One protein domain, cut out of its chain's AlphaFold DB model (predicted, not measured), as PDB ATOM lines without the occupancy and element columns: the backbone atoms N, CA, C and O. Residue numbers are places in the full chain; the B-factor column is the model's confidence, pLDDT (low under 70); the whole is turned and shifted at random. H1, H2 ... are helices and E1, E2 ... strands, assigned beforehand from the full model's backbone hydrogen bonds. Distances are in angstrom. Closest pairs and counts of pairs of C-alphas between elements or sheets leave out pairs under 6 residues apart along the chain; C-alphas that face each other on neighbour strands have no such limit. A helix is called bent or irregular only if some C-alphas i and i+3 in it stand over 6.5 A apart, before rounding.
ATOM      1  N   LEU A 229      14.323 -29.715  25.276       83.75
ATOM      2  CA  LEU A 229      12.980 -29.242  24.955       83.75
ATOM      3  C   LEU A 229      12.566 -29.524  23.497       83.75
ATOM      4  O   LEU A 229      11.390 -29.768  23.244       83.75
ATOM      5  N   GLU A 230      13.511 -29.563  22.549       84.94
ATOM      6  CA  GLU A 230      13.208 -29.923  21.156       84.94
ATOM      7  C   GLU A 230      12.765 -31.392  21.063       84.94
ATOM      8  O   GLU A 230      11.782 -31.713  20.393       84.94
ATOM      9  N   TRP A 231      13.418 -32.288  21.816       88.06
ATOM     10  CA  TRP A 231      13.005 -33.692  21.945       88.06
ATOM     11  C   TRP A 231      11.621 -33.843  22.576       88.06
ATOM     12  O   TRP A 231      10.838 -34.688  22.136       88.06
ATOM     13  N   ALA A 232      11.291 -33.006  23.563       89.75
ATOM     14  CA  ALA A 232       9.950 -32.977  24.137       89.75
ATOM     15  C   ALA A 232       8.903 -32.593  23.077       89.75
ATOM     16  O   ALA A 232       7.883 -33.273  22.965       89.75
ATOM     17  N   GLY A 233       9.186 -31.590  22.240       90.19
ATOM     18  CA  GLY A 233       8.320 -31.213  21.121       90.19
ATOM     19  C   GLY A 233       8.087 -32.360  20.126       90.19
ATOM     20  O   GLY A 233       6.954 -32.604  19.705       90.19
ATOM     21  N   HIS A 234       9.131 -33.130  19.794       90.12
ATOM     22  CA  HIS A 234       8.997 -34.344  18.975       90.12
ATOM     23  C   HIS A 234       8.077 -35.386  19.614       90.12
ATOM     24  O   HIS A 234       7.181 -35.904  18.942       90.12
ATOM     25  N   GLY A 235       8.268 -35.659  20.906       91.56
ATOM     26  CA  GLY A 235       7.413 -36.570  21.662       91.56
ATOM     27  C   GLY A 235       5.951 -36.120  21.663       91.56
ATOM     28  O   GLY A 235       5.064 -36.922  21.378       91.56
ATOM     29  N   VAL A 236       5.697 -34.828  21.893       92.75
ATOM     30  CA  VAL A 236       4.342 -34.252  21.901       92.75
ATOM     31  C   VAL A 236       3.661 -34.395  20.538       92.75
ATOM     32  O   VAL A 236       2.508 -34.816  20.488       92.75
ATOM     33  N   SER A 237       4.351 -34.110  19.428       92.50
ATOM     34  CA  SER A 237       3.771 -34.286  18.088       92.50
ATOM     35  C   SER A 237       3.485 -35.748  17.737       92.50
ATOM     36  O   SER A 237       2.509 -36.023  17.042       92.50
ATOM     37  N   LEU A 238       4.290 -36.692  18.228       92.00
ATOM     38  CA  LEU A 238       4.032 -38.119  18.030       92.00
ATOM     39  C   LEU A 238       2.827 -38.597  18.854       92.00
ATOM     40  O   LEU A 238       1.967 -39.295  18.325       92.00
ATOM     41  N   VAL A 239       2.723 -38.179  20.119       94.50
ATOM     42  CA  VAL A 239       1.555 -38.476  20.969       94.50
ATOM     43  C   VAL A 239       0.281 -37.869  20.380       94.50
ATOM     44  O   VAL A 239      -0.751 -38.530  20.338       94.50
ATOM     45  N   MET A 240       0.362 -36.643  19.864       94.81
ATOM     46  CA  MET A 240      -0.738 -35.980  19.166       94.81
ATOM     47  C   MET A 240      -1.208 -36.776  17.950       94.81
ATOM     48  O   MET A 240      -2.407 -37.003  17.808       94.81
ATOM     49  N   LEU A 241      -0.280 -37.247  17.113       94.25
ATOM     50  CA  LEU A 241      -0.615 -38.086  15.965       94.25
ATOM     51  C   LEU A 241      -1.353 -39.360  16.405       94.25
ATOM     52  O   LEU A 241      -2.376 -39.702  15.819       94.25
ATOM     53  N   ILE A 242      -0.864 -40.030  17.455       91.81
ATOM     54  CA  ILE A 242      -1.505 -41.230  18.010       91.81
ATOM     55  C   ILE A 242      -2.918 -40.913  18.499       91.81
ATOM     56  O   ILE A 242      -3.841 -41.647  18.171       91.81
ATOM     57  N   ILE A 243      -3.110 -39.817  19.236       95.62
ATOM     58  CA  ILE A 243      -4.433 -39.428  19.744       95.62
ATOM     59  C   ILE A 243      -5.403 -39.154  18.597       95.62
ATOM     60  O   ILE A 243      -6.533 -39.619  18.650       95.62
ATOM     61  N   VAL A 244      -4.973 -38.463  17.539       95.88
ATOM     62  CA  VAL A 244      -5.838 -38.209  16.377       95.88
ATOM     63  C   VAL A 244      -6.222 -39.512  15.668       95.88
ATOM     64  O   VAL A 244      -7.378 -39.670  15.281       95.88
ATOM     65  N   ILE A 245      -5.290 -40.465  15.541       91.19
ATOM     66  CA  ILE A 245      -5.590 -41.802  15.006       91.19
ATOM     67  C   ILE A 245      -6.602 -42.517  15.904       91.19
ATOM     68  O   ILE A 245      -7.598 -43.022  15.400       91.19
ATOM     69  N   LEU A 246      -6.391 -42.509  17.223       93.88
ATOM     70  CA  LEU A 246      -7.305 -43.131  18.178       93.88
ATOM     71  C   LEU A 246      -8.703 -42.499  18.133       93.88
ATOM     72  O   LEU A 246      -9.691 -43.220  18.215       93.88
ATOM     73  N   CYS A 247      -8.802 -41.176  17.970       95.50
ATOM     74  CA  CYS A 247     -10.075 -40.495  17.750       95.50
ATOM     75  C   CYS A 247     -10.767 -41.026  16.488       95.50
ATOM     76  O   CYS A 247     -11.936 -41.388  16.557       95.50
ATOM     77  N   LEU A 248     -10.052 -41.122  15.361       92.75
ATOM     78  CA  LEU A 248     -10.606 -41.619  14.096       92.75
ATOM     79  C   LEU A 248     -11.070 -43.079  14.153       92.75
ATOM     80  O   LEU A 248     -11.990 -43.435  13.425       92.75
ATOM     81  N   THR A 249     -10.439 -43.913  14.979       88.38
ATOM     82  CA  THR A 249     -10.753 -45.347  15.083       88.38
ATOM     83  C   THR A 249     -11.675 -45.697  16.248       88.38
ATOM     84  O   THR A 249     -11.921 -46.875  16.478       88.38
ATOM     85  N   SER A 250     -12.118 -44.724  17.046       92.88
ATOM     86  CA  SER A 250     -12.929 -45.019  18.229       92.88
ATOM     87  C   SER A 250     -14.401 -45.214  17.889       92.88
ATOM     88  O   SER A 250     -14.988 -44.373  17.204       92.88
ATOM     89  N   SER A 251     -15.008 -46.240  18.483       90.00
ATOM     90  CA  SER A 251     -16.457 -46.437  18.513       90.00
ATOM     91  C   SER A 251     -17.148 -45.748  19.699       90.00
ATOM     92  O   SER A 251     -18.362 -45.670  19.716       90.00
ATOM     93  N   SER A 252     -16.420 -45.165  20.662       91.56
ATOM     94  CA  SER A 252     -16.991 -44.613  21.912       91.56
ATOM     95  C   SER A 252     -17.030 -43.077  21.967       91.56
ATOM     96  O   SER A 252     -16.349 -42.437  22.778       91.56
ATOM     97  N   TRP A 253     -17.813 -42.447  21.088       96.31
ATOM     98  CA  TRP A 253     -17.973 -40.984  21.068       96.31
ATOM     99  C   TRP A 253     -19.121 -40.493  21.948       96.31
ATOM    100  O   TRP A 253     -18.998 -39.454  22.604       96.31
ATOM    101  N   TYR A 254     -20.205 -41.255  22.016       95.81
ATOM    102  CA  TYR A 254     -21.350 -40.977  22.875       95.81
ATOM    103  C   TYR A 254     -21.968 -42.297  23.332       95.81
ATOM    104  O   TYR A 254     -22.001 -43.249  22.559       95.81
ATOM    105  N   THR A 255     -22.426 -42.374  24.575       93.56
ATOM    106  CA  THR A 255     -23.070 -43.572  25.123       93.56
ATOM    107  C   THR A 255     -24.450 -43.230  25.658       93.56
ATOM    108  O   THR A 255     -24.676 -42.138  26.187       93.56
ATOM    109  N   ILE A 256     -25.378 -44.167  25.497       92.00
ATOM    110  CA  ILE A 256     -26.709 -44.124  26.090       92.00
ATOM    111  C   ILE A 256     -26.832 -45.341  26.995       92.00
ATOM    112  O   ILE A 256     -26.649 -46.476  26.556       92.00
ATOM    113  N   SER A 257     -27.145 -45.077  28.257       90.88
ATOM    114  CA  SER A 257     -27.276 -46.083  29.305       90.88
ATOM    115  C   SER A 257     -28.684 -46.048  29.888       90.88
ATOM    116  O   SER A 257     -29.257 -44.967  30.032       90.88
ATOM    117  N   ALA A 258     -29.233 -47.206  30.249       89.25
ATOM    118  CA  ALA A 258     -30.407 -47.273  31.120       89.25
ATOM    119  C   ALA A 258     -30.182 -48.329  32.196       89.25
ATOM    120  O   ALA A 258     -29.547 -49.357  31.967       89.25
ATOM    121  N   GLY A 259     -30.631 -48.037  33.416       85.44
ATOM    122  CA  GLY A 259     -30.426 -48.941  34.551       85.44
ATOM    123  C   GLY A 259     -28.957 -49.123  34.972       85.44
ATOM    124  O   GLY A 259     -28.674 -49.977  35.810       85.44
ATOM    125  N   GLY A 260     -28.036 -48.305  34.449       82.88
ATOM    126  CA  GLY A 260     -26.596 -48.370  34.728       82.88
ATOM    127  C   GLY A 260     -25.786 -49.245  33.767       82.88
ATOM    128  O   GLY A 260     -24.564 -49.271  33.904       82.88
ATOM    129  N   ASP A 261     -26.441 -49.901  32.807       85.69
ATOM    130  CA  ASP A 261     -25.789 -50.646  31.732       85.69
ATOM    131  C   ASP A 261     -25.828 -49.820  30.433       85.69
ATOM    132  O   ASP A 261     -26.823 -49.144  30.138       85.69
ATOM    133  N   ASP A 262     -24.732 -49.844  29.671       85.75
ATOM    134  CA  ASP A 262     -24.659 -49.204  28.358       85.75
ATOM    135  C   ASP A 262     -25.528 -50.011  27.381       85.75
ATOM    136  O   ASP A 262     -25.360 -51.213  27.218       85.75
ATOM    137  N   ILE A 263     -26.503 -49.357  26.753       87.81
ATOM    138  CA  ILE A 263     -27.394 -50.002  25.771       87.81
ATOM    139  C   ILE A 263     -26.901 -49.704  24.362       87.81
ATOM    140  O   ILE A 263     -27.037 -50.517  23.444       87.81
ATOM    141  N   LEU A 264     -26.357 -48.502  24.182       90.50
ATOM    142  CA  LEU A 264     -25.998 -47.988  22.881       90.50
ATOM    143  C   LEU A 264     -24.687 -47.213  22.954       90.50
ATOM    144  O   LEU A 264     -24.569 -46.237  23.699       90.50
ATOM    145  N   THR A 265     -23.737 -47.605  22.117       93.56
ATOM    146  CA  THR A 265     -22.468 -46.900  21.955       93.56
ATOM    147  C   THR A 265     -22.389 -46.338  20.540       93.56
ATOM    148  O   THR A 265     -22.414 -47.064  19.553       93.56
ATOM    149  N   MET A 266     -22.329 -45.013  20.439       93.81
ATOM    150  CA  MET A 266     -22.278 -44.273  19.182       93.81
ATOM    151  C   MET A 266     -20.826 -44.004  18.780       93.81
ATOM    152  O   MET A 266     -20.103 -43.278  19.479       93.81
ATOM    153  N   GLY A 267     -20.426 -44.547  17.632       94.25
ATOM    154  CA  GLY A 267     -19.132 -44.325  17.002       94.25
ATOM    155  C   GLY A 267     -19.134 -43.194  15.974       94.25
ATOM    156  O   GLY A 267     -20.048 -42.379  15.883       94.25
ATOM    157  N   LEU A 268     -18.058 -43.120  15.186       92.19
ATOM    158  CA  LEU A 268     -17.943 -42.158  14.079       92.19
ATOM    159  C   LEU A 268     -18.746 -42.564  12.838       92.19
ATOM    160  O   LEU A 268     -19.128 -41.700  12.053       92.19
ATOM    161  N   SER A 269     -18.964 -43.857  12.631       89.06
ATOM    162  CA  SER A 269     -19.617 -44.388  11.427       89.06
ATOM    163  C   SER A 269     -20.632 -45.483  11.713       89.06
ATOM    164  O   SER A 269     -21.578 -45.658  10.944       89.06
ATOM    165  N   GLU A 270     -20.473 -46.168  12.838       93.06
ATOM    166  CA  GLU A 270     -21.363 -47.221  13.293       93.06
ATOM    167  C   GLU A 270     -21.885 -46.932  14.695       93.06
ATOM    168  O   GLU A 270     -21.285 -46.187  15.474       93.06
ATOM    169  N   VAL A 271     -23.019 -47.544  14.994       93.94
ATOM    170  CA  VAL A 271     -23.578 -47.647  16.332       93.94
ATOM    171  C   VAL A 271     -23.513 -49.105  16.763       93.94
ATOM    172  O   VAL A 271     -23.884 -50.002  16.006       93.94
ATOM    173  N   GLU A 272     -23.024 -49.340  17.973       92.56
ATOM    174  CA  GLU A 272     -23.012 -50.647  18.618       92.56
ATOM    175  C   GLU A 272     -24.211 -50.729  19.570       92.56
ATOM    176  O   GLU A 272     -24.342 -49.931  20.503       92.56
ATOM    177  N   LEU A 273     -25.102 -51.686  19.313       88.19
ATOM    178  CA  LEU A 273     -26.222 -52.036  20.179       88.19
ATOM    179  C   LEU A 273     -25.804 -53.199  21.074       88.19
ATOM    180  O   LEU A 273     -25.521 -54.298  20.586       88.19
ATOM    181  N   GLU A 274     -25.795 -52.975  22.384       83.88
ATOM    182  CA  GLU A 274     -25.520 -54.025  23.357       83.88
ATOM    183  C   GLU A 274     -26.832 -54.753  23.682       83.88
ATOM    184  O   GLU A 274     -27.700 -54.261  24.402       83.88
ATOM    185  N   GLN A 275     -27.022 -55.938  23.092       79.62
ATOM    186  CA  GLN A 275     -28.145 -56.817  23.413       79.62
ATOM    187  C   GLN A 275     -27.704 -57.918  24.384       79.62
ATOM    188  O   GLN A 275     -26.558 -58.362  24.401       79.62
ATOM    189  N   PHE A 276     -28.666 -58.464  25.132       70.50
ATOM    190  CA  PHE A 276     -28.447 -59.513  26.140       70.50
ATOM    191  C   PHE A 276     -27.706 -60.775  25.625       70.50
ATOM    192  O   PHE A 276     -27.177 -61.546  26.425       70.50
ATOM    193  N   TRP A 277     -27.655 -61.010  24.308       70.31
ATOM    194  CA  TRP A 277     -26.993 -62.173  23.694       70.31
ATOM    195  C   TRP A 277     -25.834 -61.826  22.742       70.31
ATOM    196  O   TRP A 277     -25.298 -62.733  22.102       70.31
ATOM    197  N   GLY A 278     -25.427 -60.557  22.650       77.62
ATOM    198  CA  GLY A 278     -24.325 -60.117  21.793       77.62
ATOM    199  C   GLY A 278     -24.398 -58.634  21.428       77.62
ATOM    200  O   GLY A 278     -25.421 -57.988  21.629       77.62
ATOM    201  N   SER A 279     -23.305 -58.113  20.875       81.75
ATOM    202  CA  SER A 279     -23.253 -56.779  20.278       81.75
ATOM    203  C   SER A 279     -23.556 -56.870  18.784       81.75
ATOM    204  O   SER A 279     -22.909 -57.647  18.074       81.75
ATOM    205  N   GLU A 280     -24.499 -56.073  18.303       89.81
ATOM    206  CA  GLU A 280     -24.754 -55.888  16.874       89.81
ATOM    207  C   GLU A 280     -24.302 -54.476  16.493       89.81
ATOM    208  O   GLU A 280     -24.681 -53.517  17.166       89.81
ATOM    209  N   SER A 281     -23.452 -54.346  15.470       91.12
ATOM    210  CA  SER A 281     -23.081 -53.037  14.928       91.12
ATOM    211  C   SER A 281     -23.797 -52.792  13.608       91.12
ATOM    212  O   SER A 281     -23.947 -53.699  12.786       91.12
ATOM    213  N   ALA A 282     -24.271 -51.564  13.425       92.62
ATOM    214  CA  ALA A 282     -24.930 -51.117  12.207       92.62
ATOM    215  C   ALA A 282     -24.399 -49.735  11.820       92.62
ATOM    216  O   ALA A 282     -24.091 -48.910  12.687       92.62
ATOM    217  N   THR A 283     -24.258 -49.475  10.521       93.12
ATOM    218  CA  THR A 283     -23.779 -48.171  10.051       93.12
ATOM    219  C   THR A 283     -24.906 -47.140  10.087       93.12
ATOM    220  O   THR A 283     -26.081 -47.463   9.917       93.12
ATOM    221  N   TYR A 284     -24.561 -45.864  10.280       91.44
ATOM    222  CA  TYR A 284     -25.566 -44.796  10.225       91.44
ATOM    223  C   TYR A 284     -26.223 -44.667   8.845       91.44
ATOM    224  O   TYR A 284     -27.327 -44.142   8.749       91.44
ATOM    225  N   SER A 285     -25.542 -45.070   7.767       90.88
ATOM    226  CA  SER A 285     -26.126 -45.103   6.424       90.88
ATOM    227  C   SER A 285     -27.237 -46.136   6.345       90.88
ATOM    228  O   SER A 285     -28.348 -45.745   5.994       90.88
ATOM    229  N   ASP A 286     -26.947 -47.376   6.736       93.25
ATOM    230  CA  ASP A 286     -27.902 -48.486   6.664       93.25
ATOM    231  C   ASP A 286     -29.142 -48.196   7.519       93.25
ATOM    232  O   ASP A 286     -30.264 -48.315   7.042       93.25
ATOM    233  N   ILE A 287     -28.955 -47.700   8.749       93.00
ATOM    234  CA  ILE A 287     -30.077 -47.362   9.643       93.00
ATOM    235  C   ILE A 287     -30.952 -46.256   9.049       93.00
ATOM    236  O   ILE A 287     -32.175 -46.320   9.132       93.00
ATOM    237  N   VAL A 288     -30.343 -45.214   8.474       93.94
ATOM    238  CA  VAL A 288     -31.115 -44.121   7.869       93.94
ATOM    239  C   VAL A 288     -31.889 -44.620   6.652       93.94
ATOM    240  O   VAL A 288     -33.042 -44.233   6.506       93.94
ATOM    241  N   GLU A 289     -31.284 -45.461   5.811       93.81
ATOM    242  CA  GLU A 289     -31.940 -46.030   4.628       93.81
ATOM    243  C   GLU A 289     -33.115 -46.935   5.024       93.81
ATOM    244  O   GLU A 289     -34.224 -46.734   4.535       93.81
ATOM    245  N   ASP A 290     -32.913 -47.838   5.985       93.56
ATOM    246  CA  ASP A 290     -33.959 -48.737   6.481       93.56
ATOM    247  C   ASP A 290     -35.142 -47.966   7.102       93.56
ATOM    248  O   ASP A 290     -36.310 -48.289   6.856       93.56
ATOM    249  N   GLU A 291     -34.865 -46.925   7.894       92.25
ATOM    250  CA  GLU A 291     -35.899 -46.092   8.522       92.25
ATOM    251  C   GLU A 291     -36.620 -45.188   7.506       92.25
ATOM    252  O   GLU A 291     -37.832 -44.969   7.617       92.25
ATOM    253  N   GLU A 292     -35.912 -44.669   6.497       93.38
ATOM    254  CA  GLU A 292     -36.519 -43.918   5.391       93.38
ATOM    255  C   GLU A 292     -37.441 -44.807   4.554       93.38
ATOM    256  O   GLU A 292     -38.589 -44.429   4.312       93.38
ATOM    257  N   ASP A 293     -36.990 -46.005   4.184       93.25
ATOM    258  CA  ASP A 293     -37.793 -46.981   3.448       93.25
ATOM    259  C   ASP A 293     -39.033 -47.399   4.250       93.25
ATOM    260  O   ASP A 293     -40.135 -47.526   3.699       93.25
ATOM    261  N   TYR A 294     -38.891 -47.578   5.567       91.25
ATOM    262  CA  TYR A 294     -40.016 -47.876   6.449       91.25
ATOM    263  C   TYR A 294     -41.029 -46.726   6.494       91.25
ATOM    264  O   TYR A 294     -42.239 -46.956   6.361       91.25
ATOM    265  N   TYR A 295     -40.549 -45.489   6.649       90.81
ATOM    266  CA  TYR A 295     -41.386 -44.296   6.617       90.81
ATOM    267  C   TYR A 295     -42.135 -44.185   5.284       90.81
ATOM    268  O   TYR A 295     -43.364 -44.060   5.272       90.81
ATOM    269  N   ASP A 296     -41.423 -44.310   4.166       91.06
ATOM    270  CA  ASP A 296     -41.994 -44.208   2.828       91.06
ATOM    271  C   ASP A 296     -42.981 -45.339   2.538       91.06
ATOM    272  O   ASP A 296     -43.991 -45.104   1.888       91.06
ATOM    273  N   ALA A 297     -42.782 -46.552   3.057       90.00
ATOM    274  CA  ALA A 297     -43.741 -47.642   2.885       90.00
ATOM    275  C   ALA A 297     -45.021 -47.459   3.722       90.00
ATOM    276  O   ALA A 297     -46.106 -47.897   3.318       90.00
ATOM    277  N   ARG A 298     -44.907 -46.858   4.914       88.00
ATOM    278  CA  ARG A 298     -45.987 -46.798   5.911       88.00
ATOM    279  C   ARG A 298     -46.811 -45.512   5.837       88.00
ATOM    280  O   ARG A 298     -48.001 -45.554   6.148       88.00
ATOM    281  N   CYS A 299     -46.199 -44.403   5.426       88.88
ATOM    282  CA  CYS A 299     -46.744 -43.052   5.578       88.88
ATOM    283  C   CYS A 299     -47.108 -42.348   4.256       88.88
ATOM    284  O   CYS A 299     -47.325 -41.133   4.239       88.88
ATOM    285  N   VAL A 300     -47.250 -43.096   3.151       71.75
ATOM    286  CA  VAL A 300     -47.751 -42.551   1.875       71.75
ATOM    287  C   VAL A 300     -49.177 -42.013   2.044       71.75
ATOM    288  O   VAL A 300     -50.109 -42.762   2.322       71.75
ATOM    289  N   GLU A 301     -49.341 -40.706   1.830       64.69
ATOM    290  CA  GLU A 301     -50.626 -39.988   1.762       64.69
ATOM    291  C   GLU A 301     -51.489 -40.006   3.045       64.69
ATOM    292  O   GLU A 301     -52.695 -40.247   3.016       64.69
ATOM    293  N   GLY A 302     -50.907 -39.642   4.191       65.19
ATOM    294  CA  GLY A 302     -51.696 -39.262   5.368       65.19
ATOM    295  C   GLY A 302     -50.856 -38.980   6.610       65.19
ATOM    296  O   GLY A 302     -50.208 -39.877   7.131       65.19
ATOM    297  N   SER A 303     -50.902 -37.745   7.124       68.88
ATOM    298  CA  SER A 303     -50.300 -37.383   8.418       68.88
ATOM    299  C   SER A 303     -51.138 -37.984   9.554       68.88
ATOM    300  O   SER A 303     -52.181 -37.445   9.931       68.88
ATOM    301  N   SER A 304     -50.718 -39.146  10.056       82.94
ATOM    302  CA  SER A 304     -51.120 -39.663  11.365       82.94
ATOM    303  C   SER A 304     -50.062 -39.290  12.413       82.94
ATOM    304  O   SER A 304     -48.902 -39.063  12.071       82.94
ATOM    305  N   ALA A 305     -50.440 -39.270  13.694       82.25
ATOM    306  CA  ALA A 305     -49.493 -39.036  14.790       82.25
ATOM    307  C   ALA A 305     -48.365 -40.093  14.839       82.25
ATOM    308  O   ALA A 305     -47.252 -39.783  15.246       82.25
ATOM    309  N   GLU A 306     -48.632 -41.317  14.368       84.44
ATOM    310  CA  GLU A 306     -47.622 -42.380  14.239       84.44
ATOM    311  C   GLU A 306     -46.560 -42.028  13.183       84.44
ATOM    312  O   GLU A 306     -45.374 -42.275  13.384       84.44
ATOM    313  N   CYS A 307     -46.954 -41.392  12.075       88.94
ATOM    314  CA  CYS A 307     -46.011 -40.964  11.041       88.94
ATOM    315  C   CYS A 307     -45.098 -39.823  11.504       88.94
ATOM    316  O   CYS A 307     -43.936 -39.772  11.102       88.94
ATOM    317  N   ASP A 308     -45.589 -38.937  12.375       88.25
ATOM    318  CA  ASP A 308     -44.760 -37.881  12.961       88.25
ATOM    319  C   ASP A 308     -43.672 -38.462  13.882       88.25
ATOM    320  O   ASP A 308     -42.552 -37.954  13.889       88.25
ATOM    321  N   GLN A 309     -43.965 -39.549  14.607       87.12
ATOM    322  CA  GLN A 309     -42.980 -40.257  15.434       87.12
ATOM    323  C   GLN A 309     -41.894 -40.922  14.580       87.12
ATOM    324  O   GLN A 309     -40.710 -40.712  14.828       87.12
ATOM    325  N   ILE A 310     -42.279 -41.657  13.528       88.50
ATOM    326  CA  ILE A 310     -41.314 -42.302  12.617       88.50
ATOM    327  C   ILE A 310     -40.413 -41.246  11.965       88.50
ATOM    328  O   ILE A 310     -39.195 -41.400  11.907       88.50
ATOM    329  N   LYS A 311     -40.992 -40.119  11.537       90.75
ATOM    330  CA  LYS A 311     -40.219 -39.017  10.963       90.75
ATOM    331  C   LYS A 311     -39.195 -38.444  11.946       90.75
ATOM    332  O   LYS A 311     -38.074 -38.152  11.541       90.75
ATOM    333  N   GLN A 312     -39.554 -38.295  13.222       90.62
ATOM    334  CA  GLN A 312     -38.609 -37.843  14.247       90.62
ATOM    335  C   GLN A 312     -37.442 -38.823  14.423       90.62
ATOM    336  O   GLN A 312     -36.310 -38.374  14.585       90.62
ATOM    337  N   THR A 313     -37.690 -40.133  14.333       90.62
ATOM    338  CA  THR A 313     -36.638 -41.163  14.349       90.62
ATOM    339  C   THR A 313     -35.704 -41.040  13.145       90.62
ATOM    340  O   THR A 313     -34.483 -41.016  13.307       90.62
ATOM    341  N   VAL A 314     -36.258 -40.879  11.941       92.56
ATOM    342  CA  VAL A 314     -35.470 -40.652  10.718       92.56
ATOM    343  C   VAL A 314     -34.605 -39.392  10.857       92.56
ATOM    344  O   VAL A 314     -33.403 -39.419  10.585       92.56
ATOM    345  N   ASP A 315     -35.189 -38.283  11.319       92.44
ATOM    346  CA  ASP A 315     -34.478 -37.016  11.512       92.44
ATOM    347  C   ASP A 315     -33.388 -37.126  12.601       92.44
ATOM    348  O   ASP A 315     -32.313 -36.532  12.470       92.44
ATOM    349  N   TYR A 316     -33.619 -37.930  13.644       93.06
ATOM    350  CA  TYR A 316     -32.643 -38.230  14.692       93.06
ATOM    351  C   TYR A 316     -31.407 -38.951  14.134       93.06
ATOM    352  O   TYR A 316     -30.282 -38.475  14.319       93.06
ATOM    353  N   TRP A 317     -31.593 -40.041  13.385       94.31
ATOM    354  CA  TRP A 317     -30.480 -40.787  12.789       94.31
ATOM    355  C   TRP A 317     -29.751 -39.992  11.702       94.31
ATOM    356  O   TRP A 317     -28.519 -40.017  11.634       94.31
ATOM    357  N   LYS A 318     -30.474 -39.183  10.916       92.81
ATOM    358  CA  LYS A 318     -29.865 -38.224   9.979       92.81
ATOM    359  C   LYS A 318     -28.984 -37.201  10.684       92.81
ATOM    360  O   LYS A 318     -27.911 -36.861  10.173       92.81
ATOM    361  N   SER A 319     -29.417 -36.699  11.841       93.25
ATOM    362  CA  SER A 319     -28.629 -35.756  12.634       93.25
ATOM    363  C   SER A 319     -27.348 -36.407  13.159       93.25
ATOM    364  O   SER A 319     -26.266 -35.838  12.991       93.25
ATOM    365  N   TRP A 320     -27.428 -37.645  13.665       94.75
ATOM    366  CA  TRP A 320     -26.247 -38.432  14.039       94.75
ATOM    367  C   TRP A 320     -25.278 -38.609  12.872       94.75
ATOM    368  O   TRP A 320     -24.148 -38.130  12.976       94.75
ATOM    369  N   LYS A 321     -25.743 -39.156  11.739       93.50
ATOM    370  CA  LYS A 321     -24.955 -39.329  10.505       93.50
ATOM    371  C   LYS A 321     -24.247 -38.038  10.087       93.50
ATOM    372  O   LYS A 321     -23.077 -38.043   9.716       93.50
ATOM    373  N   THR A 322     -24.954 -36.911  10.154       90.94
ATOM    374  CA  THR A 322     -24.408 -35.603   9.772       90.94
ATOM    375  C   THR A 322     -23.351 -35.121  10.769       90.94
ATOM    376  O   THR A 322     -22.278 -34.669  10.366       90.94
ATOM    377  N   SER A 323     -23.633 -35.218  12.071       94.75
ATOM    378  CA  SER A 323     -22.732 -34.761  13.135       94.75
ATOM    379  C   SER A 323     -21.407 -35.528  13.145       94.75
ATOM    380  O   SER A 323     -20.335 -34.919  13.225       94.75
ATOM    381  N   THR A 324     -21.467 -36.852  12.989       93.81
ATOM    382  CA  THR A 324     -20.298 -37.729  12.993       93.81
ATOM    383  C   THR A 324     -19.495 -37.587  11.706       93.81
ATOM    384  O   THR A 324     -18.270 -37.514  11.770       93.81
ATOM    385  N   LEU A 325     -20.148 -37.402  10.552       89.44
ATOM    386  CA  LEU A 325     -19.475 -37.096   9.287       89.44
ATOM    387  C   LEU A 325     -18.674 -35.792   9.370       89.44
ATOM    388  O   LEU A 325     -17.510 -35.756   8.961       89.44
ATOM    389  N   ILE A 326     -19.258 -34.724   9.925       89.38
ATOM    390  CA  ILE A 326     -18.556 -33.442  10.105       89.38
ATOM    391  C   ILE A 326     -17.326 -33.632  10.997       89.38
ATOM    392  O   ILE A 326     -16.230 -33.178  10.652       89.38
ATOM    393  N   LEU A 327     -17.486 -34.329  12.125       95.31
ATOM    394  CA  LEU A 327     -16.385 -34.631  13.033       95.31
ATOM    395  C   LEU A 327     -15.291 -35.456  12.343       95.31
ATOM    396  O   LEU A 327     -14.113 -35.110  12.444       95.31
ATOM    397  N   LYS A 328     -15.665 -36.498  11.595       93.06
ATOM    398  CA  LYS A 328     -14.750 -37.362  10.840       93.06
ATOM    399  C   LYS A 328     -13.904 -36.550   9.867       93.06
ATOM    400  O   LYS A 328     -12.679 -36.655   9.878       93.06
ATOM    401  N   VAL A 329     -14.534 -35.673   9.081       85.62
ATOM    402  CA  VAL A 329     -13.840 -34.771   8.147       85.62
ATOM    403  C   VAL A 329     -12.853 -33.863   8.882       85.62
ATOM    404  O   VAL A 329     -11.699 -33.741   8.464       85.62
ATOM    405  N   MET A 330     -13.260 -33.267  10.005       89.25
ATOM    406  CA  MET A 330     -12.380 -32.423  10.819       89.25
ATOM    407  C   MET A 330     -11.184 -33.204  11.382       89.25
ATOM    408  O   MET A 330     -10.056 -32.708  11.350       89.25
ATOM    409  N   LEU A 331     -11.393 -34.439  11.845       93.44
ATOM    410  CA  LEU A 331     -10.330 -35.315  12.339       93.44
ATOM    411  C   LEU A 331      -9.361 -35.748  11.228       93.44
ATOM    412  O   LEU A 331      -8.158 -35.794  11.468       93.44
ATOM    413  N   ILE A 332      -9.837 -35.984  10.002       87.25
ATOM    414  CA  ILE A 332      -8.973 -36.281   8.845       87.25
ATOM    415  C   ILE A 332      -8.076 -35.083   8.522       87.25
ATOM    416  O   ILE A 332      -6.868 -35.239   8.350       87.25
ATOM    417  N   ILE A 333      -8.636 -33.869   8.482       84.75
ATOM    418  CA  ILE A 333      -7.846 -32.647   8.260       84.75
ATOM    419  C   ILE A 333      -6.798 -32.500   9.371       84.75
ATOM    420  O   ILE A 333      -5.623 -32.242   9.100       84.75
ATOM    421  N   THR A 334      -7.207 -32.731  10.617       93.88
ATOM    422  CA  THR A 334      -6.335 -32.723  11.797       93.88
ATOM    423  C   THR A 334      -5.192 -33.742  11.662       93.88
ATOM    424  O   THR A 334      -4.033 -33.403  11.912       93.88
ATOM    425  N   LEU A 335      -5.485 -34.960  11.191       91.50
ATOM    426  CA  LEU A 335      -4.504 -36.020  10.948       91.50
ATOM    427  C   LEU A 335      -3.464 -35.583   9.915       91.50
ATOM    428  O   LEU A 335      -2.263 -35.727  10.146       91.50
ATOM    429  N   VAL A 336      -3.907 -35.004   8.798       84.62
ATOM    430  CA  VAL A 336      -3.010 -34.548   7.729       84.62
ATOM    431  C   VAL A 336      -2.050 -33.476   8.244       84.62
ATOM    432  O   VAL A 336      -0.839 -33.572   8.030       84.62
ATOM    433  N   VAL A 337      -2.562 -32.471   8.963       86.94
ATOM    434  CA  VAL A 337      -1.726 -31.402   9.534       86.94
ATOM    435  C   VAL A 337      -0.743 -31.966  10.565       86.94
ATOM    436  O   VAL A 337       0.414 -31.539  10.597       86.94
ATOM    437  N   SER A 338      -1.159 -32.963  11.352       93.31
ATOM    438  CA  SER A 338      -0.288 -33.652  12.312       93.31
ATOM    439  C   SER A 338       0.841 -34.425  11.624       93.31
ATOM    440  O   SER A 338       1.984 -34.376  12.079       93.31
ATOM    441  N   ILE A 339       0.560 -35.111  10.509       87.25
ATOM    442  CA  ILE A 339       1.578 -35.817   9.714       87.25
ATOM    443  C   ILE A 339       2.580 -34.820   9.122       87.25
ATOM    444  O   ILE A 339       3.788 -35.035   9.223       87.25
ATOM    445  N   ILE A 340       2.105 -33.704   8.557       84.88
ATOM    446  CA  ILE A 340       2.973 -32.643   8.021       84.88
ATOM    447  C   ILE A 340       3.880 -32.076   9.123       84.88
ATOM    448  O   ILE A 340       5.083 -31.916   8.906       84.88
ATOM    449  N   GLY A 341       3.333 -31.828  10.316       88.56
ATOM    450  CA  GLY A 341       4.103 -31.389  11.480       88.56
ATOM    451  C   GLY A 341       5.195 -32.375  11.879       88.56
ATOM    452  O   GLY A 341       6.334 -31.977  12.126       88.56
ATOM    453  N   LEU A 342       4.879 -33.672  11.888       90.06
ATOM    454  CA  LEU A 342       5.834 -34.730  12.216       90.06
ATOM    455  C   LEU A 342       6.945 -34.852  11.163       90.06
ATOM    456  O   LEU A 342       8.117 -34.946  11.523       90.06
ATOM    457  N   ILE A 343       6.608 -34.777   9.872       85.12
ATOM    458  CA  ILE A 343       7.593 -34.769   8.778       85.12
ATOM    459  C   ILE A 343       8.513 -33.549   8.889       85.12
ATOM    460  O   ILE A 343       9.729 -33.685   8.785       85.12
ATOM    461  N   SER A 344       7.953 -32.366   9.146       88.56
ATOM    462  CA  SER A 344       8.717 -31.125   9.312       88.56
ATOM    463  C   SER A 344       9.714 -31.207  10.475       88.56
ATOM    464  O   SER A 344      10.885 -30.830  10.369       88.56
ATOM    465  N   ARG A 345       9.267 -31.800  11.579       90.75
ATOM    466  CA  ARG A 345      10.096 -32.124  12.734       90.75
ATOM    467  C   ARG A 345      11.223 -33.102  12.383       90.75
ATOM    468  O   ARG A 345      12.376 -32.833  12.713       90.75
ATOM    469  N   LEU A 346      10.930 -34.196  11.684       87.31
ATOM    470  CA  LEU A 346      11.958 -35.138  11.223       87.31
ATOM    471  C   LEU A 346      12.971 -34.464  10.287       87.31
ATOM    472  O   LEU A 346      14.171 -34.680  10.433       87.31
ATOM    473  N   ALA A 347      12.510 -33.598   9.383       85.25
ATOM    474  CA  ALA A 347      13.379 -32.827   8.501       85.25
ATOM    475  C   ALA A 347      14.311 -31.889   9.285       85.25
ATOM    476  O   ALA A 347      15.486 -31.779   8.946       85.25
ATOM    477  N   ALA A 348      13.824 -31.265  10.365       87.75
ATOM    478  CA  ALA A 348      14.659 -30.443  11.244       87.75
ATOM    479  C   ALA A 348      15.749 -31.273  11.943       87.75
ATOM    480  O   ALA A 348      16.898 -30.844  11.991       87.75
ATOM    481  N   ILE A 349      15.423 -32.481  12.421       87.31
ATOM    482  CA  ILE A 349      16.417 -33.398  13.006       87.31
ATOM    483  C   ILE A 349      17.474 -33.770  11.965       87.31
ATOM    484  O   ILE A 349      18.664 -33.683  12.251       87.31
ATOM    485  N   LEU A 350      17.053 -34.168  10.762       83.56
ATOM    486  CA  LEU A 350      17.965 -34.551   9.681       83.56
ATOM    487  C   LEU A 350      18.878 -33.395   9.257       83.56
ATOM    488  O   LEU A 350      20.040 -33.620   8.921       83.56
ATOM    489  N   ALA A 351      18.369 -32.164   9.289       84.31
ATOM    490  CA  ALA A 351      19.175 -30.983   9.023       84.31
ATOM    491  C   ALA A 351      20.181 -30.710  10.146       84.31
ATOM    492  O   ALA A 351      21.361 -30.501   9.878       84.31
ATOM    493  N   ASN A 352      19.745 -30.802  11.404       84.06
ATOM    494  CA  ASN A 352      20.610 -30.587  12.563       84.06
ATOM    495  C   ASN A 352      21.707 -31.660  12.693       84.06
ATOM    496  O   ASN A 352      22.789 -31.365  13.191       84.06
ATOM    497  N   THR A 353      21.470 -32.893  12.232       82.38
ATOM    498  CA  THR A 353      22.493 -33.955  12.200       82.38
ATOM    499  C   THR A 353      23.446 -33.850  11.008       82.38
ATOM    500  O   THR A 353      24.371 -34.654  10.895       82.38
ATOM    501  N   GLY A 354      23.243 -32.881  10.109       81.00
ATOM    502  CA  GLY A 354      24.021 -32.742   8.879       81.00
ATOM    503  C   GLY A 354      23.740 -33.835   7.843       81.00
ATOM    504  O   GLY A 354      24.493 -33.965   6.882       81.00
ATOM    505  N   LEU A 355      22.671 -34.626   8.019       73.00
ATOM    506  CA  LEU A 355      22.249 -35.635   7.043       73.00
ATOM    507  C   LEU A 355      21.529 -35.012   5.841       73.00
ATOM    508  O   LEU A 355      21.491 -35.619   4.772       73.00
ATOM    509  N   MET A 356      20.948 -33.821   6.004       78.19
ATOM    510  CA  MET A 356      20.198 -33.128   4.959       78.19
ATOM    511  C   MET A 356      20.509 -31.629   4.952       78.19
ATOM    512  O   MET A 356      20.262 -30.938   5.931       78.19
ATOM    513  N   ASN A 357      20.972 -31.093   3.822       77.38
ATOM    514  CA  ASN A 357      21.120 -29.648   3.647       77.38
ATOM    515  C   ASN A 357      19.817 -29.053   3.101       77.38
ATOM    516  O   ASN A 357      19.447 -29.291   1.952       77.38
ATOM    517  N   LEU A 358      19.115 -28.277   3.930       75.50
ATOM    518  CA  LEU A 358      17.951 -27.497   3.509       75.50
ATOM    519  C   LEU A 358      18.408 -26.112   3.016       75.50
ATOM    520  O   LEU A 358      19.222 -25.478   3.683       75.50
ATOM    521  N   PRO A 359      17.873 -25.592   1.896       79.06
ATOM    522  CA  PRO A 359      18.118 -24.207   1.496       79.06
ATOM    523  C   PRO A 359      17.547 -23.236   2.541       79.06
ATOM    524  O   PRO A 359      16.505 -23.527   3.127       79.06
ATOM    525  N   ASP A 360      18.151 -22.053   2.717       81.00
ATOM    526  CA  ASP A 360      17.792 -21.084   3.777       81.00
ATOM    527  C   ASP A 360      16.281 -20.804   3.871       81.00
ATOM    528  O   ASP A 360      15.679 -20.817   4.947       81.00
ATOM    529  N   LYS A 361      15.627 -20.610   2.719       77.94
ATOM    530  CA  LYS A 361      14.172 -20.391   2.656       77.94
ATOM    531  C   LYS A 361      13.376 -21.628   3.076       77.94
ATOM    532  O   LYS A 361      12.338 -21.491   3.715       77.94
ATOM    533  N   GLY A 362      13.847 -22.819   2.710       74.19
ATOM    534  CA  GLY A 362      13.234 -24.090   3.096       74.19
ATOM    535  C   GLY A 362      13.363 -24.342   4.594       74.19
ATOM    536  O   GLY A 362      12.389 -24.748   5.220       74.19
ATOM    537  N   TYR A 363      14.517 -24.014   5.180       82.94
ATOM    538  CA  TYR A 363      14.727 -24.095   6.622       82.94
ATOM    539  C   TYR A 363      13.775 -23.167   7.385       82.94
ATOM    540  O   TYR A 363      13.107 -23.612   8.311       82.94
ATOM    541  N   MET A 364      13.623 -21.911   6.947       82.50
ATOM    542  CA  MET A 364      12.697 -20.958   7.573       82.50
ATOM    543  C   MET A 364      11.233 -21.429   7.512       82.50
ATOM    544  O   MET A 364      10.499 -21.316   8.492       82.50
ATOM    545  N   VAL A 365      10.798 -21.983   6.373       79.56
ATOM    546  CA  VAL A 365       9.444 -22.545   6.233       79.56
ATOM    547  C   VAL A 365       9.271 -23.779   7.118       79.56
ATOM    548  O   VAL A 365       8.256 -23.897   7.800       79.56
ATOM    549  N   ASN A 366      10.261 -24.672   7.142       86.44
ATOM    550  CA  ASN A 366      10.239 -25.857   7.988       86.44
ATOM    551  C   ASN A 366      10.177 -25.487   9.475       86.44
ATOM    552  O   ASN A 366       9.401 -26.075  10.219       86.44
ATOM    553  N   ASP A 367      10.935 -24.477   9.900       88.81
ATOM    554  CA  ASP A 367      10.909 -23.987  11.278       88.81
ATOM    555  C   ASP A 367       9.536 -23.408  11.651       88.81
ATOM    556  O   ASP A 367       9.002 -23.721  12.716       88.81
ATOM    557  N   MET A 368       8.901 -22.646  10.751       86.12
ATOM    558  CA  MET A 368       7.532 -22.173  10.974       86.12
ATOM    559  C   MET A 368       6.525 -23.325  11.074       86.12
ATOM    560  O   MET A 368       5.705 -23.334  11.992       86.12
ATOM    561  N   ILE A 369       6.576 -24.308  10.168       86.62
ATOM    562  CA  ILE A 369       5.665 -25.464  10.210       86.62
ATOM    563  C   ILE A 369       5.859 -26.237  11.516       86.62
ATOM    564  O   ILE A 369       4.876 -26.524  12.197       86.62
ATOM    565  N   ARG A 370       7.109 -26.509  11.906       91.44
ATOM    566  CA  ARG A 370       7.462 -27.173  13.165       91.44
ATOM    567  C   ARG A 370       6.842 -26.478  14.379       91.44
ATOM    568  O   ARG A 370       6.255 -27.152  15.223       91.44
ATOM    569  N   LYS A 371       6.952 -25.147  14.449       89.81
ATOM    570  CA  LYS A 371       6.485 -24.333  15.582       89.81
ATOM    571  C   LYS A 371       4.963 -24.207  15.647       89.81
ATOM    572  O   LYS A 371       4.381 -24.310  16.723       89.81
ATOM    573  N   PHE A 372       4.303 -24.000  14.508       89.06
ATOM    574  CA  PHE A 372       2.866 -23.703  14.481       89.06
ATOM    575  C   PHE A 372       1.971 -24.925  14.263       89.06
ATOM    576  O   PHE A 372       0.807 -24.888  14.662       89.06
ATOM    577  N   SER A 373       2.477 -26.015  13.675       92.69
ATOM    578  CA  SER A 373       1.670 -27.209  13.377       92.69
ATOM    579  C   SER A 373       0.929 -27.770  14.603       92.69
ATOM    580  O   SER A 373      -0.284 -27.960  14.488       92.69
ATOM    581  N   PRO A 374       1.554 -27.947  15.788       93.06
ATOM    582  CA  PRO A 374       0.846 -28.456  16.965       93.06
ATOM    583  C   PRO A 374      -0.332 -27.569  17.388       93.06
ATOM    584  O   PRO A 374      -1.397 -28.073  17.732       93.06
ATOM    585  N   ILE A 375      -0.171 -26.245  17.308       93.00
ATOM    586  CA  ILE A 375      -1.225 -25.281  17.652       93.00
ATOM    587  C   ILE A 375      -2.396 -25.410  16.674       93.00
ATOM    588  O   ILE A 375      -3.550 -25.451  17.099       93.00
ATOM    589  N   VAL A 376      -2.108 -25.507  15.373       91.62
ATOM    590  CA  VAL A 376      -3.137 -25.670  14.335       91.62
ATOM    591  C   VAL A 376      -3.896 -26.986  14.519       91.62
ATOM    592  O   VAL A 376      -5.123 -26.983  14.459       91.62
ATOM    593  N   VAL A 377      -3.196 -28.089  14.804       95.62
ATOM    594  CA  VAL A 377      -3.817 -29.391  15.093       95.62
ATOM    595  C   VAL A 377      -4.754 -29.301  16.296       95.62
ATOM    596  O   VAL A 377      -5.897 -29.739  16.214       95.62
ATOM    597  N   CYS A 378      -4.312 -28.686  17.393       96.44
ATOM    598  CA  CYS A 378      -5.143 -28.524  18.582       96.44
ATOM    599  C   CYS A 378      -6.386 -27.673  18.323       96.44
ATOM    600  O   CYS A 378      -7.462 -28.019  18.801       96.44
ATOM    601  N   LEU A 379      -6.265 -26.588  17.552       93.56
ATOM    602  CA  LEU A 379      -7.409 -25.750  17.193       93.56
ATOM    603  C   LEU A 379      -8.420 -26.506  16.327       93.56
ATOM    604  O   LEU A 379      -9.615 -26.433  16.597       93.56
ATOM    605  N   LEU A 380      -7.958 -27.250  15.319       93.12
ATOM    606  CA  LEU A 380      -8.834 -28.056  14.467       93.12
ATOM    607  C   LEU A 380      -9.541 -29.158  15.261       93.12
ATOM    608  O   LEU A 380     -10.751 -29.326  15.110       93.12
ATOM    609  N   LEU A 381      -8.812 -29.844  16.147       96.81
ATOM    610  CA  LEU A 381      -9.369 -30.867  17.029       96.81
ATOM    611  C   LEU A 381     -10.424 -30.273  17.972       96.81
ATOM    612  O   LEU A 381     -11.523 -30.811  18.074       96.81
ATOM    613  N   LEU A 382     -10.125 -29.137  18.611       97.38
ATOM    614  CA  LEU A 382     -11.057 -28.449  19.505       97.38
ATOM    615  C   LEU A 382     -12.329 -28.021  18.766       97.38
ATOM    616  O   LEU A 382     -13.428 -28.287  19.239       97.38
ATOM    617  N   ILE A 383     -12.185 -27.378  17.603       94.88
ATOM    618  CA  ILE A 383     -13.322 -26.924  16.794       94.88
ATOM    619  C   ILE A 383     -14.168 -28.121  16.352       94.88
ATOM    620  O   ILE A 383     -15.387 -28.070  16.487       94.88
ATOM    621  N   GLY A 384     -13.542 -29.200  15.872       96.06
ATOM    622  CA  GLY A 384     -14.249 -30.411  15.451       96.06
ATOM    623  C   GLY A 384     -15.075 -31.026  16.581       96.06
ATOM    624  O   GLY A 384     -16.266 -31.269  16.405       96.06
ATOM    625  N   VAL A 385     -14.471 -31.200  17.762       97.62
ATOM    626  CA  VAL A 385     -15.151 -31.766  18.938       97.62
ATOM    627  C   VAL A 385     -16.267 -30.849  19.442       97.62
ATOM    628  O   VAL A 385     -17.358 -31.324  19.732       97.62
ATOM    629  N   VAL A 386     -16.047 -29.532  19.503       96.69
ATOM    630  CA  VAL A 386     -17.081 -28.578  19.939       96.69
ATOM    631  C   VAL A 386     -18.262 -28.554  18.968       96.69
ATOM    632  O   VAL A 386     -19.407 -28.547  19.411       96.69
ATOM    633  N   ILE A 387     -18.010 -28.575  17.656       94.25
ATOM    634  CA  ILE A 387     -19.078 -28.655  16.648       94.25
ATOM    635  C   ILE A 387     -19.876 -29.951  16.819       94.25
ATOM    636  O   ILE A 387     -21.103 -29.902  16.822       94.25
ATOM    637  N   PHE A 388     -19.200 -31.085  17.020       96.75
ATOM    638  CA  PHE A 388     -19.862 -32.360  17.295       96.75
ATOM    639  C   PHE A 388     -20.768 -32.280  18.530       96.75
ATOM    640  O   PHE A 388     -21.947 -32.609  18.438       96.75
ATOM    641  N   MET A 389     -20.260 -31.748  19.647       96.25
ATOM    642  CA  MET A 389     -21.037 -31.580  20.884       96.25
ATOM    643  C   MET A 389     -22.276 -30.689  20.707       96.25
ATOM    644  O   MET A 389     -23.251 -30.866  21.431       96.25
ATOM    645  N   ILE A 390     -22.236 -29.726  19.779       94.94
ATOM    646  CA  ILE A 390     -23.351 -28.810  19.497       94.94
ATOM    647  C   ILE A 390     -24.399 -29.449  18.577       94.94
ATOM    648  O   ILE A 390     -25.586 -29.194  18.757       94.94
ATOM    649  N   ILE A 391     -23.973 -30.213  17.566       93.38
ATOM    650  CA  ILE A 391     -24.871 -30.740  16.523       93.38
ATOM    651  C   ILE A 391     -25.530 -32.055  16.947       93.38
ATOM    652  O   ILE A 391     -26.650 -32.325  16.522       93.38
ATOM    653  N   GLN A 392     -24.856 -32.869  17.764       94.88
ATOM    654  CA  GLN A 392     -25.379 -34.176  18.151       94.88
ATOM    655  C   GLN A 392     -26.774 -34.068  18.806       94.88
ATOM    656  O   GLN A 392     -26.980 -33.220  19.681       94.88
ATOM    657  N   PRO A 393     -27.744 -34.914  18.414       91.94
ATOM    658  CA  PRO A 393     -29.139 -34.778  18.843       91.94
ATOM    659  C   PRO A 393     -29.398 -35.255  20.287       91.94
ATOM    660  O   PRO A 393     -30.520 -35.131  20.778       91.94
ATOM    661  N   GLY A 394     -28.382 -35.772  20.989       90.25
ATOM    662  CA  GLY A 394     -28.488 -36.217  22.377       90.25
ATOM    663  C   GLY A 394     -29.336 -37.482  22.521       90.25
ATOM    664  O   GLY A 394     -29.169 -38.423  21.755       90.25
ATOM    665  N   LEU A 395     -30.234 -37.503  23.510       87.19
ATOM    666  CA  LEU A 395     -31.116 -38.643  23.796       87.19
ATOM    667  C   LEU A 395     -32.275 -38.805  22.797       87.19
ATOM    668  O   LEU A 395     -32.924 -39.840  22.803       87.19
ATOM    669  N   GLY A 396     -32.534 -37.839  21.912       81.94
ATOM    670  CA  GLY A 396     -33.686 -37.912  21.008       81.94
ATOM    671  C   GLY A 396     -35.034 -37.716  21.727       81.94
ATOM    672  O   GLY A 396     -35.060 -37.219  22.852       81.94
ATOM    673  N   PRO A 397     -36.166 -38.018  21.067       75.75
ATOM    674  CA  PRO A 397     -37.503 -37.828  21.633       75.75
ATOM    675  C   PRO A 397     -37.782 -38.795  22.795       75.75
ATOM    676  O   PRO A 397     -37.508 -39.986  22.672       75.75
ATOM    677  N   ASP A 398     -38.412 -38.313  23.875       69.50
ATOM    678  CA  ASP A 398     -38.759 -39.110  25.073       69.50
ATOM    679  C   ASP A 398     -39.557 -40.393  24.748       69.50
ATOM    680  O   ASP A 398     -39.481 -41.389  25.463       69.50
ATOM    681  N   ASP A 408     -30.048 -42.210  30.471       90.75
ATOM    682  CA  ASP A 408     -29.050 -41.149  30.535       90.75
ATOM    683  C   ASP A 408     -28.088 -41.233  29.347       90.75
ATOM    684  O   ASP A 408     -27.603 -42.303  28.973       90.75
ATOM    685  N   GLY A 409     -27.800 -40.073  28.756       91.81
ATOM    686  CA  GLY A 409     -26.877 -39.924  27.637       91.81
ATOM    687  C   GLY A 409     -25.619 -39.190  28.074       91.81
ATOM    688  O   GLY A 409     -25.696 -38.154  28.742       91.81
ATOM    689  N   SER A 410     -24.450 -39.706  27.702       94.75
ATOM    690  CA  SER A 410     -23.172 -39.134  28.117       94.75
ATOM    691  C   SER A 410     -22.143 -39.124  26.989       94.75
ATOM    692  O   SER A 410     -22.112 -39.994  26.123       94.75
ATOM    693  N   PHE A 411     -21.270 -38.116  26.990       96.50
ATOM    694  CA  PHE A 411     -20.142 -38.088  26.063       96.50
ATOM    695  C   PHE A 411     -19.102 -39.130  26.463       96.50
ATOM    696  O   PHE A 411     -18.650 -39.153  27.612       96.50
ATOM    697  N   GLY A 412     -18.668 -39.922  25.483       94.62
ATOM    698  CA  GLY A 412     -17.666 -40.958  25.677       94.62
ATOM    699  C   GLY A 412     -16.292 -40.393  26.043       94.62
ATOM    700  O   GLY A 412     -15.992 -39.205  25.877       94.62
ATOM    701  N   ALA A 413     -15.410 -41.271  26.526       92.31
ATOM    702  CA  ALA A 413     -14.075 -40.892  26.988       92.31
ATOM    703  C   ALA A 413     -13.253 -40.156  25.914       92.31
ATOM    704  O   ALA A 413     -12.464 -39.266  26.241       92.31
ATOM    705  N   MET A 414     -13.461 -40.475  24.634       95.25
ATOM    706  CA  MET A 414     -12.702 -39.869  23.538       95.25
ATOM    707  C   MET A 414     -12.972 -38.384  23.350       95.25
ATOM    708  O   MET A 414     -12.031 -37.637  23.077       95.25
ATOM    709  N   VAL A 415     -14.213 -37.938  23.559       97.19
ATOM    710  CA  VAL A 415     -14.570 -36.513  23.514       97.19
ATOM    711  C   VAL A 415     -13.759 -35.750  24.558       97.19
ATOM    712  O   VAL A 415     -13.120 -34.743  24.249       97.19
ATOM    713  N   TRP A 416     -13.714 -36.269  25.785       96.50
ATOM    714  CA  TRP A 416     -12.997 -35.642  26.892       96.50
ATOM    715  C   TRP A 416     -11.483 -35.664  26.705       96.50
ATOM    716  O   TRP A 416     -10.828 -34.649  26.941       96.50
ATOM    717  N   ILE A 417     -10.923 -36.783  26.238       95.38
ATOM    718  CA  ILE A 417      -9.491 -36.891  25.935       95.38
ATOM    719  C   ILE A 417      -9.106 -35.870  24.860       95.38
ATOM    720  O   ILE A 417      -8.153 -35.115  25.058       95.38
ATOM    721  N   ALA A 418      -9.859 -35.789  23.761       96.62
ATOM    722  CA  ALA A 418      -9.595 -34.841  22.683       96.62
ATOM    723  C   ALA A 418      -9.709 -33.377  23.151       96.62
ATOM    724  O   ALA A 418      -8.871 -32.538  22.804       96.62
ATOM    725  N   LEU A 419     -10.699 -33.068  23.992       96.31
ATOM    726  CA  LEU A 419     -10.914 -31.728  24.540       96.31
ATOM    727  C   LEU A 419      -9.792 -31.321  25.507       96.31
ATOM    728  O   LEU A 419      -9.191 -30.260  25.347       96.31
ATOM    729  N   VAL A 420      -9.435 -32.176  26.468       96.19
ATOM    730  CA  VAL A 420      -8.330 -31.902  27.403       96.19
ATOM    731  C   VAL A 420      -7.009 -31.765  26.650       96.19
ATOM    732  O   VAL A 420      -6.238 -30.833  26.897       96.19
ATOM    733  N   PHE A 421      -6.750 -32.659  25.696       95.31
ATOM    734  CA  PHE A 421      -5.513 -32.649  24.926       95.31
ATOM    735  C   PHE A 421      -5.382 -31.392  24.055       95.31
ATOM    736  O   PHE A 421      -4.329 -30.748  24.055       95.31
ATOM    737  N   SER A 422      -6.458 -30.986  23.375       96.44
ATOM    738  CA  SER A 422      -6.477 -29.766  22.558       96.44
ATOM    739  C   SER A 422      -6.292 -28.481  23.373       96.44
ATOM    740  O   SER A 422      -5.760 -27.508  22.843       96.44
ATOM    741  N   MET A 423      -6.637 -28.474  24.665       93.62
ATOM    742  CA  MET A 423      -6.368 -27.341  25.561       93.62
ATOM    743  C   MET A 423      -4.952 -27.351  26.154       93.62
ATOM    744  O   MET A 423      -4.348 -26.292  26.325       93.62
ATOM    745  N   MET A 424      -4.405 -28.526  26.472       94.50
ATOM    746  CA  MET A 424      -3.101 -28.651  27.137       94.50
ATOM    747  C   MET A 424      -1.914 -28.441  26.194       94.50
ATOM    748  O   MET A 424      -0.940 -27.776  26.549       94.50
ATOM    749  N   VAL A 425      -1.966 -28.983  24.978       94.06
ATOM    750  CA  VAL A 425      -0.801 -28.971  24.082       94.06
ATOM    751  C   VAL A 425      -0.409 -27.583  23.556       94.06
ATOM    752  O   VAL A 425       0.795 -27.335  23.452       94.06
ATOM    753  N   PRO A 426      -1.321 -26.629  23.287       93.12
ATOM    754  CA  PRO A 426      -0.924 -25.265  22.934       93.12
ATOM    755  C   PRO A 426      -0.085 -24.585  24.022       93.12
ATOM    756  O   PRO A 426       0.818 -23.817  23.701       93.12
ATOM    757  N   ILE A 427      -0.329 -24.903  25.300       92.19
ATOM    758  CA  ILE A 427       0.456 -24.381  26.427       92.19
ATOM    759  C   ILE A 427       1.888 -24.923  26.355       92.19
ATOM    760  O   ILE A 427       2.841 -24.151  26.433       92.19
ATOM    761  N   LEU A 428       2.045 -26.232  26.136       90.75
ATOM    762  CA  LEU A 428       3.358 -26.866  25.960       90.75
ATOM    763  C   LEU A 428       4.083 -26.350  24.710       90.75
ATOM    764  O   LEU A 428       5.278 -26.069  24.760       90.75
ATOM    765  N   SER A 429       3.350 -26.165  23.612       90.31
ATOM    766  CA  SER A 429       3.889 -25.661  22.343       90.31
ATOM    767  C   SER A 429       4.346 -24.209  22.466       90.31
ATOM    768  O   SER A 429       5.356 -23.825  21.888       90.31
ATOM    769  N   LYS A 430       3.645 -23.394  23.263       90.88
ATOM    770  CA  LYS A 430       4.080 -22.031  23.572       90.88
ATOM    771  C   LYS A 430       5.417 -22.023  24.310       90.88
ATOM    772  O   LYS A 430       6.299 -21.265  23.928       90.88
ATOM    773  N   PHE A 431       5.581 -22.879  25.321       89.69
ATOM    774  CA  PHE A 431       6.874 -23.016  25.994       89.69
ATOM    775  C   PHE A 431       7.968 -23.446  25.013       89.69
ATOM    776  O   PHE A 431       9.061 -22.900  25.062       89.69
ATOM    777  N   GLU A 432       7.682 -24.366  24.089       87.69
ATOM    778  CA  GLU A 432       8.643 -24.735  23.042       87.69
ATOM    779  C   GLU A 432       9.096 -23.523  22.218       87.69
ATOM    780  O   GLU A 432      10.295 -23.321  22.057       87.69
ATOM    781  N   ILE A 433       8.153 -22.689  21.768       87.62
ATOM    782  CA  ILE A 433       8.440 -21.491  20.964       87.62
ATOM    783  C   ILE A 433       9.271 -20.462  21.740       87.62
ATOM    784  O   ILE A 433      10.164 -19.853  21.162       87.62
ATOM    785  N   ASP A 434       8.985 -20.259  23.028       88.62
ATOM    786  CA  ASP A 434       9.662 -19.241  23.843       88.62
ATOM    787  C   ASP A 434      11.124 -19.616  24.174       88.62
ATOM    788  O   ASP A 434      11.937 -18.737  24.465       88.62
ATOM    789  N   TYR A 435      11.467 -20.909  24.138       83.19
ATOM    790  CA  TYR A 435      12.795 -21.428  24.493       83.19
ATOM    791  C   TYR A 435      13.620 -21.945  23.295       83.19
ATOM    792  O   TYR A 435      14.800 -22.253  23.488       83.19
ATOM    793  N   SER A 436      13.030 -22.066  22.098       72.50
ATOM    794  CA  SER A 436      13.718 -22.422  20.840       72.50
ATOM    795  C   SER A 436      14.264 -21.193  20.124       72.50
ATOM    796  O   SER A 436      15.434 -21.228  19.687       72.50
TER     797      SER A 436
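This is residues 229 to 398 and 408 to 436 of the 436 residues of an uncharacterized protein of Euryarchaeota archaeon (UniProt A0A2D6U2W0). A small five-stranded sheet sits beyond one end of a bundle of four helices or arms, H1, H3, H4b and H5, and the very long helix H3 runs past the sheet, where H2 folds back along it as a helical hairpin. At the other end of the model the bent helix H4 begins with a short arm, H4a, beside the last part of H3. The printed part has 199 residues with five named helices and five named strands, in the order H1 E1 E2 E3 E4 H2 H3 H4 E5 H5; the sheet, E4 - E3 - E2 - E1 - E5, is antiparallel throughout, and the class is mixed, helices and strands. The whole is loose, with a radius of gyration of the C-alphas of 22.1 A, and spans 74 by 37 by 28 A, only just a rod.

The sheet is made of E4, residues 278 to 283, E3, residues 270 to 275, E2, residues 261 to 266, E1, residues 254 to 258, and E5, residues 408 to 411. H3, residues 305 to 352, measures 70.6 A, from C-alpha 305 at (-49.493, -39.036, 14.790) to C-alpha 352 at (20.610, -30.587, 12.563). H2, residues 284 to 298, measures 21.0 A. H1, residues 229 to 248, measures 28.8 A and begins with C-alpha 229 at (12.980, -29.242, 24.955). H4, residues 360 to 391, was assigned as one helix by its hydrogen bonds but is bent: C-alphas 371 and 374 are 7.1 A apart. Its arms are H4a, residues 360 to 371, 16.7 A, and H4b, residues 374 to 391, 25.8 A, at a steep tilt of 42 degrees. H5, residues 413 to 435, measures 33.3 A and ends with C-alpha 435 at (12.795, -21.428, 24.493).

E1, E2, E3 and E4 form a meander, each strand the antiparallel neighbour of the one before, and each consecutive pair is a hairpin. N 273 of E3 and O 280 of E4 are 2.9 A apart, N 272 of E3 and O 265 of E2 2.8 A, and N 256 of E1 and O 264 of E2 2.9 A, within hydrogen-bond range. The edge strand E5 is antiparallel to E1, with N 255 and O 410 at 2.9 A. H2 only grazes the sheet with residues 284 to 287, and H3 only grazes it with residues 320 to 324. H3 is the hub. H2 touches its residues 307 to 321, the closest C-alphas being those of Tyr 284 and Lys 321, 5.5 A. H1, H3, H4b and H5 form an up-and-down bundle, each running against the one before it in the chain. H3 and H4b touch at a shallow tilt of 3 degrees, closest at the C-alphas of Leu 327 and Gly 384, 5.3 A. H4b and H5 touch at the C-alphas of Cys 378 and Ser 422, 4.4 A. H1 touches H3 at the C-alphas of Leu 241 and Ser 338, 5.8 A, and H5 at those of Cys 247 and Met 414, 6.4 A. H3 and H5 are apart. H4a touches residues 340 to 348 of H3, closest at the C-alphas of Arg 345 and Arg 370, 5.6 A. In H1, H2, H3, H4a and H4b every O i to N i+4 pair is within hydrogen-bond range; in H5, 17 of 19 are.

The C-alphas of Gly 302 and Gly 354, the two farthest apart, are 76.1 A from each other. Residues 399 to 407 are not printed, and C-alphas 398 and 408 across this cut are 11.3 A apart. Of the links that are printed whole, none is long. Residues 300 to 305, of which 305 belongs to H3, stand free. The mean pLDDT of the printed part is 89.3; residues 301 to 303 and residue 398 are under 70.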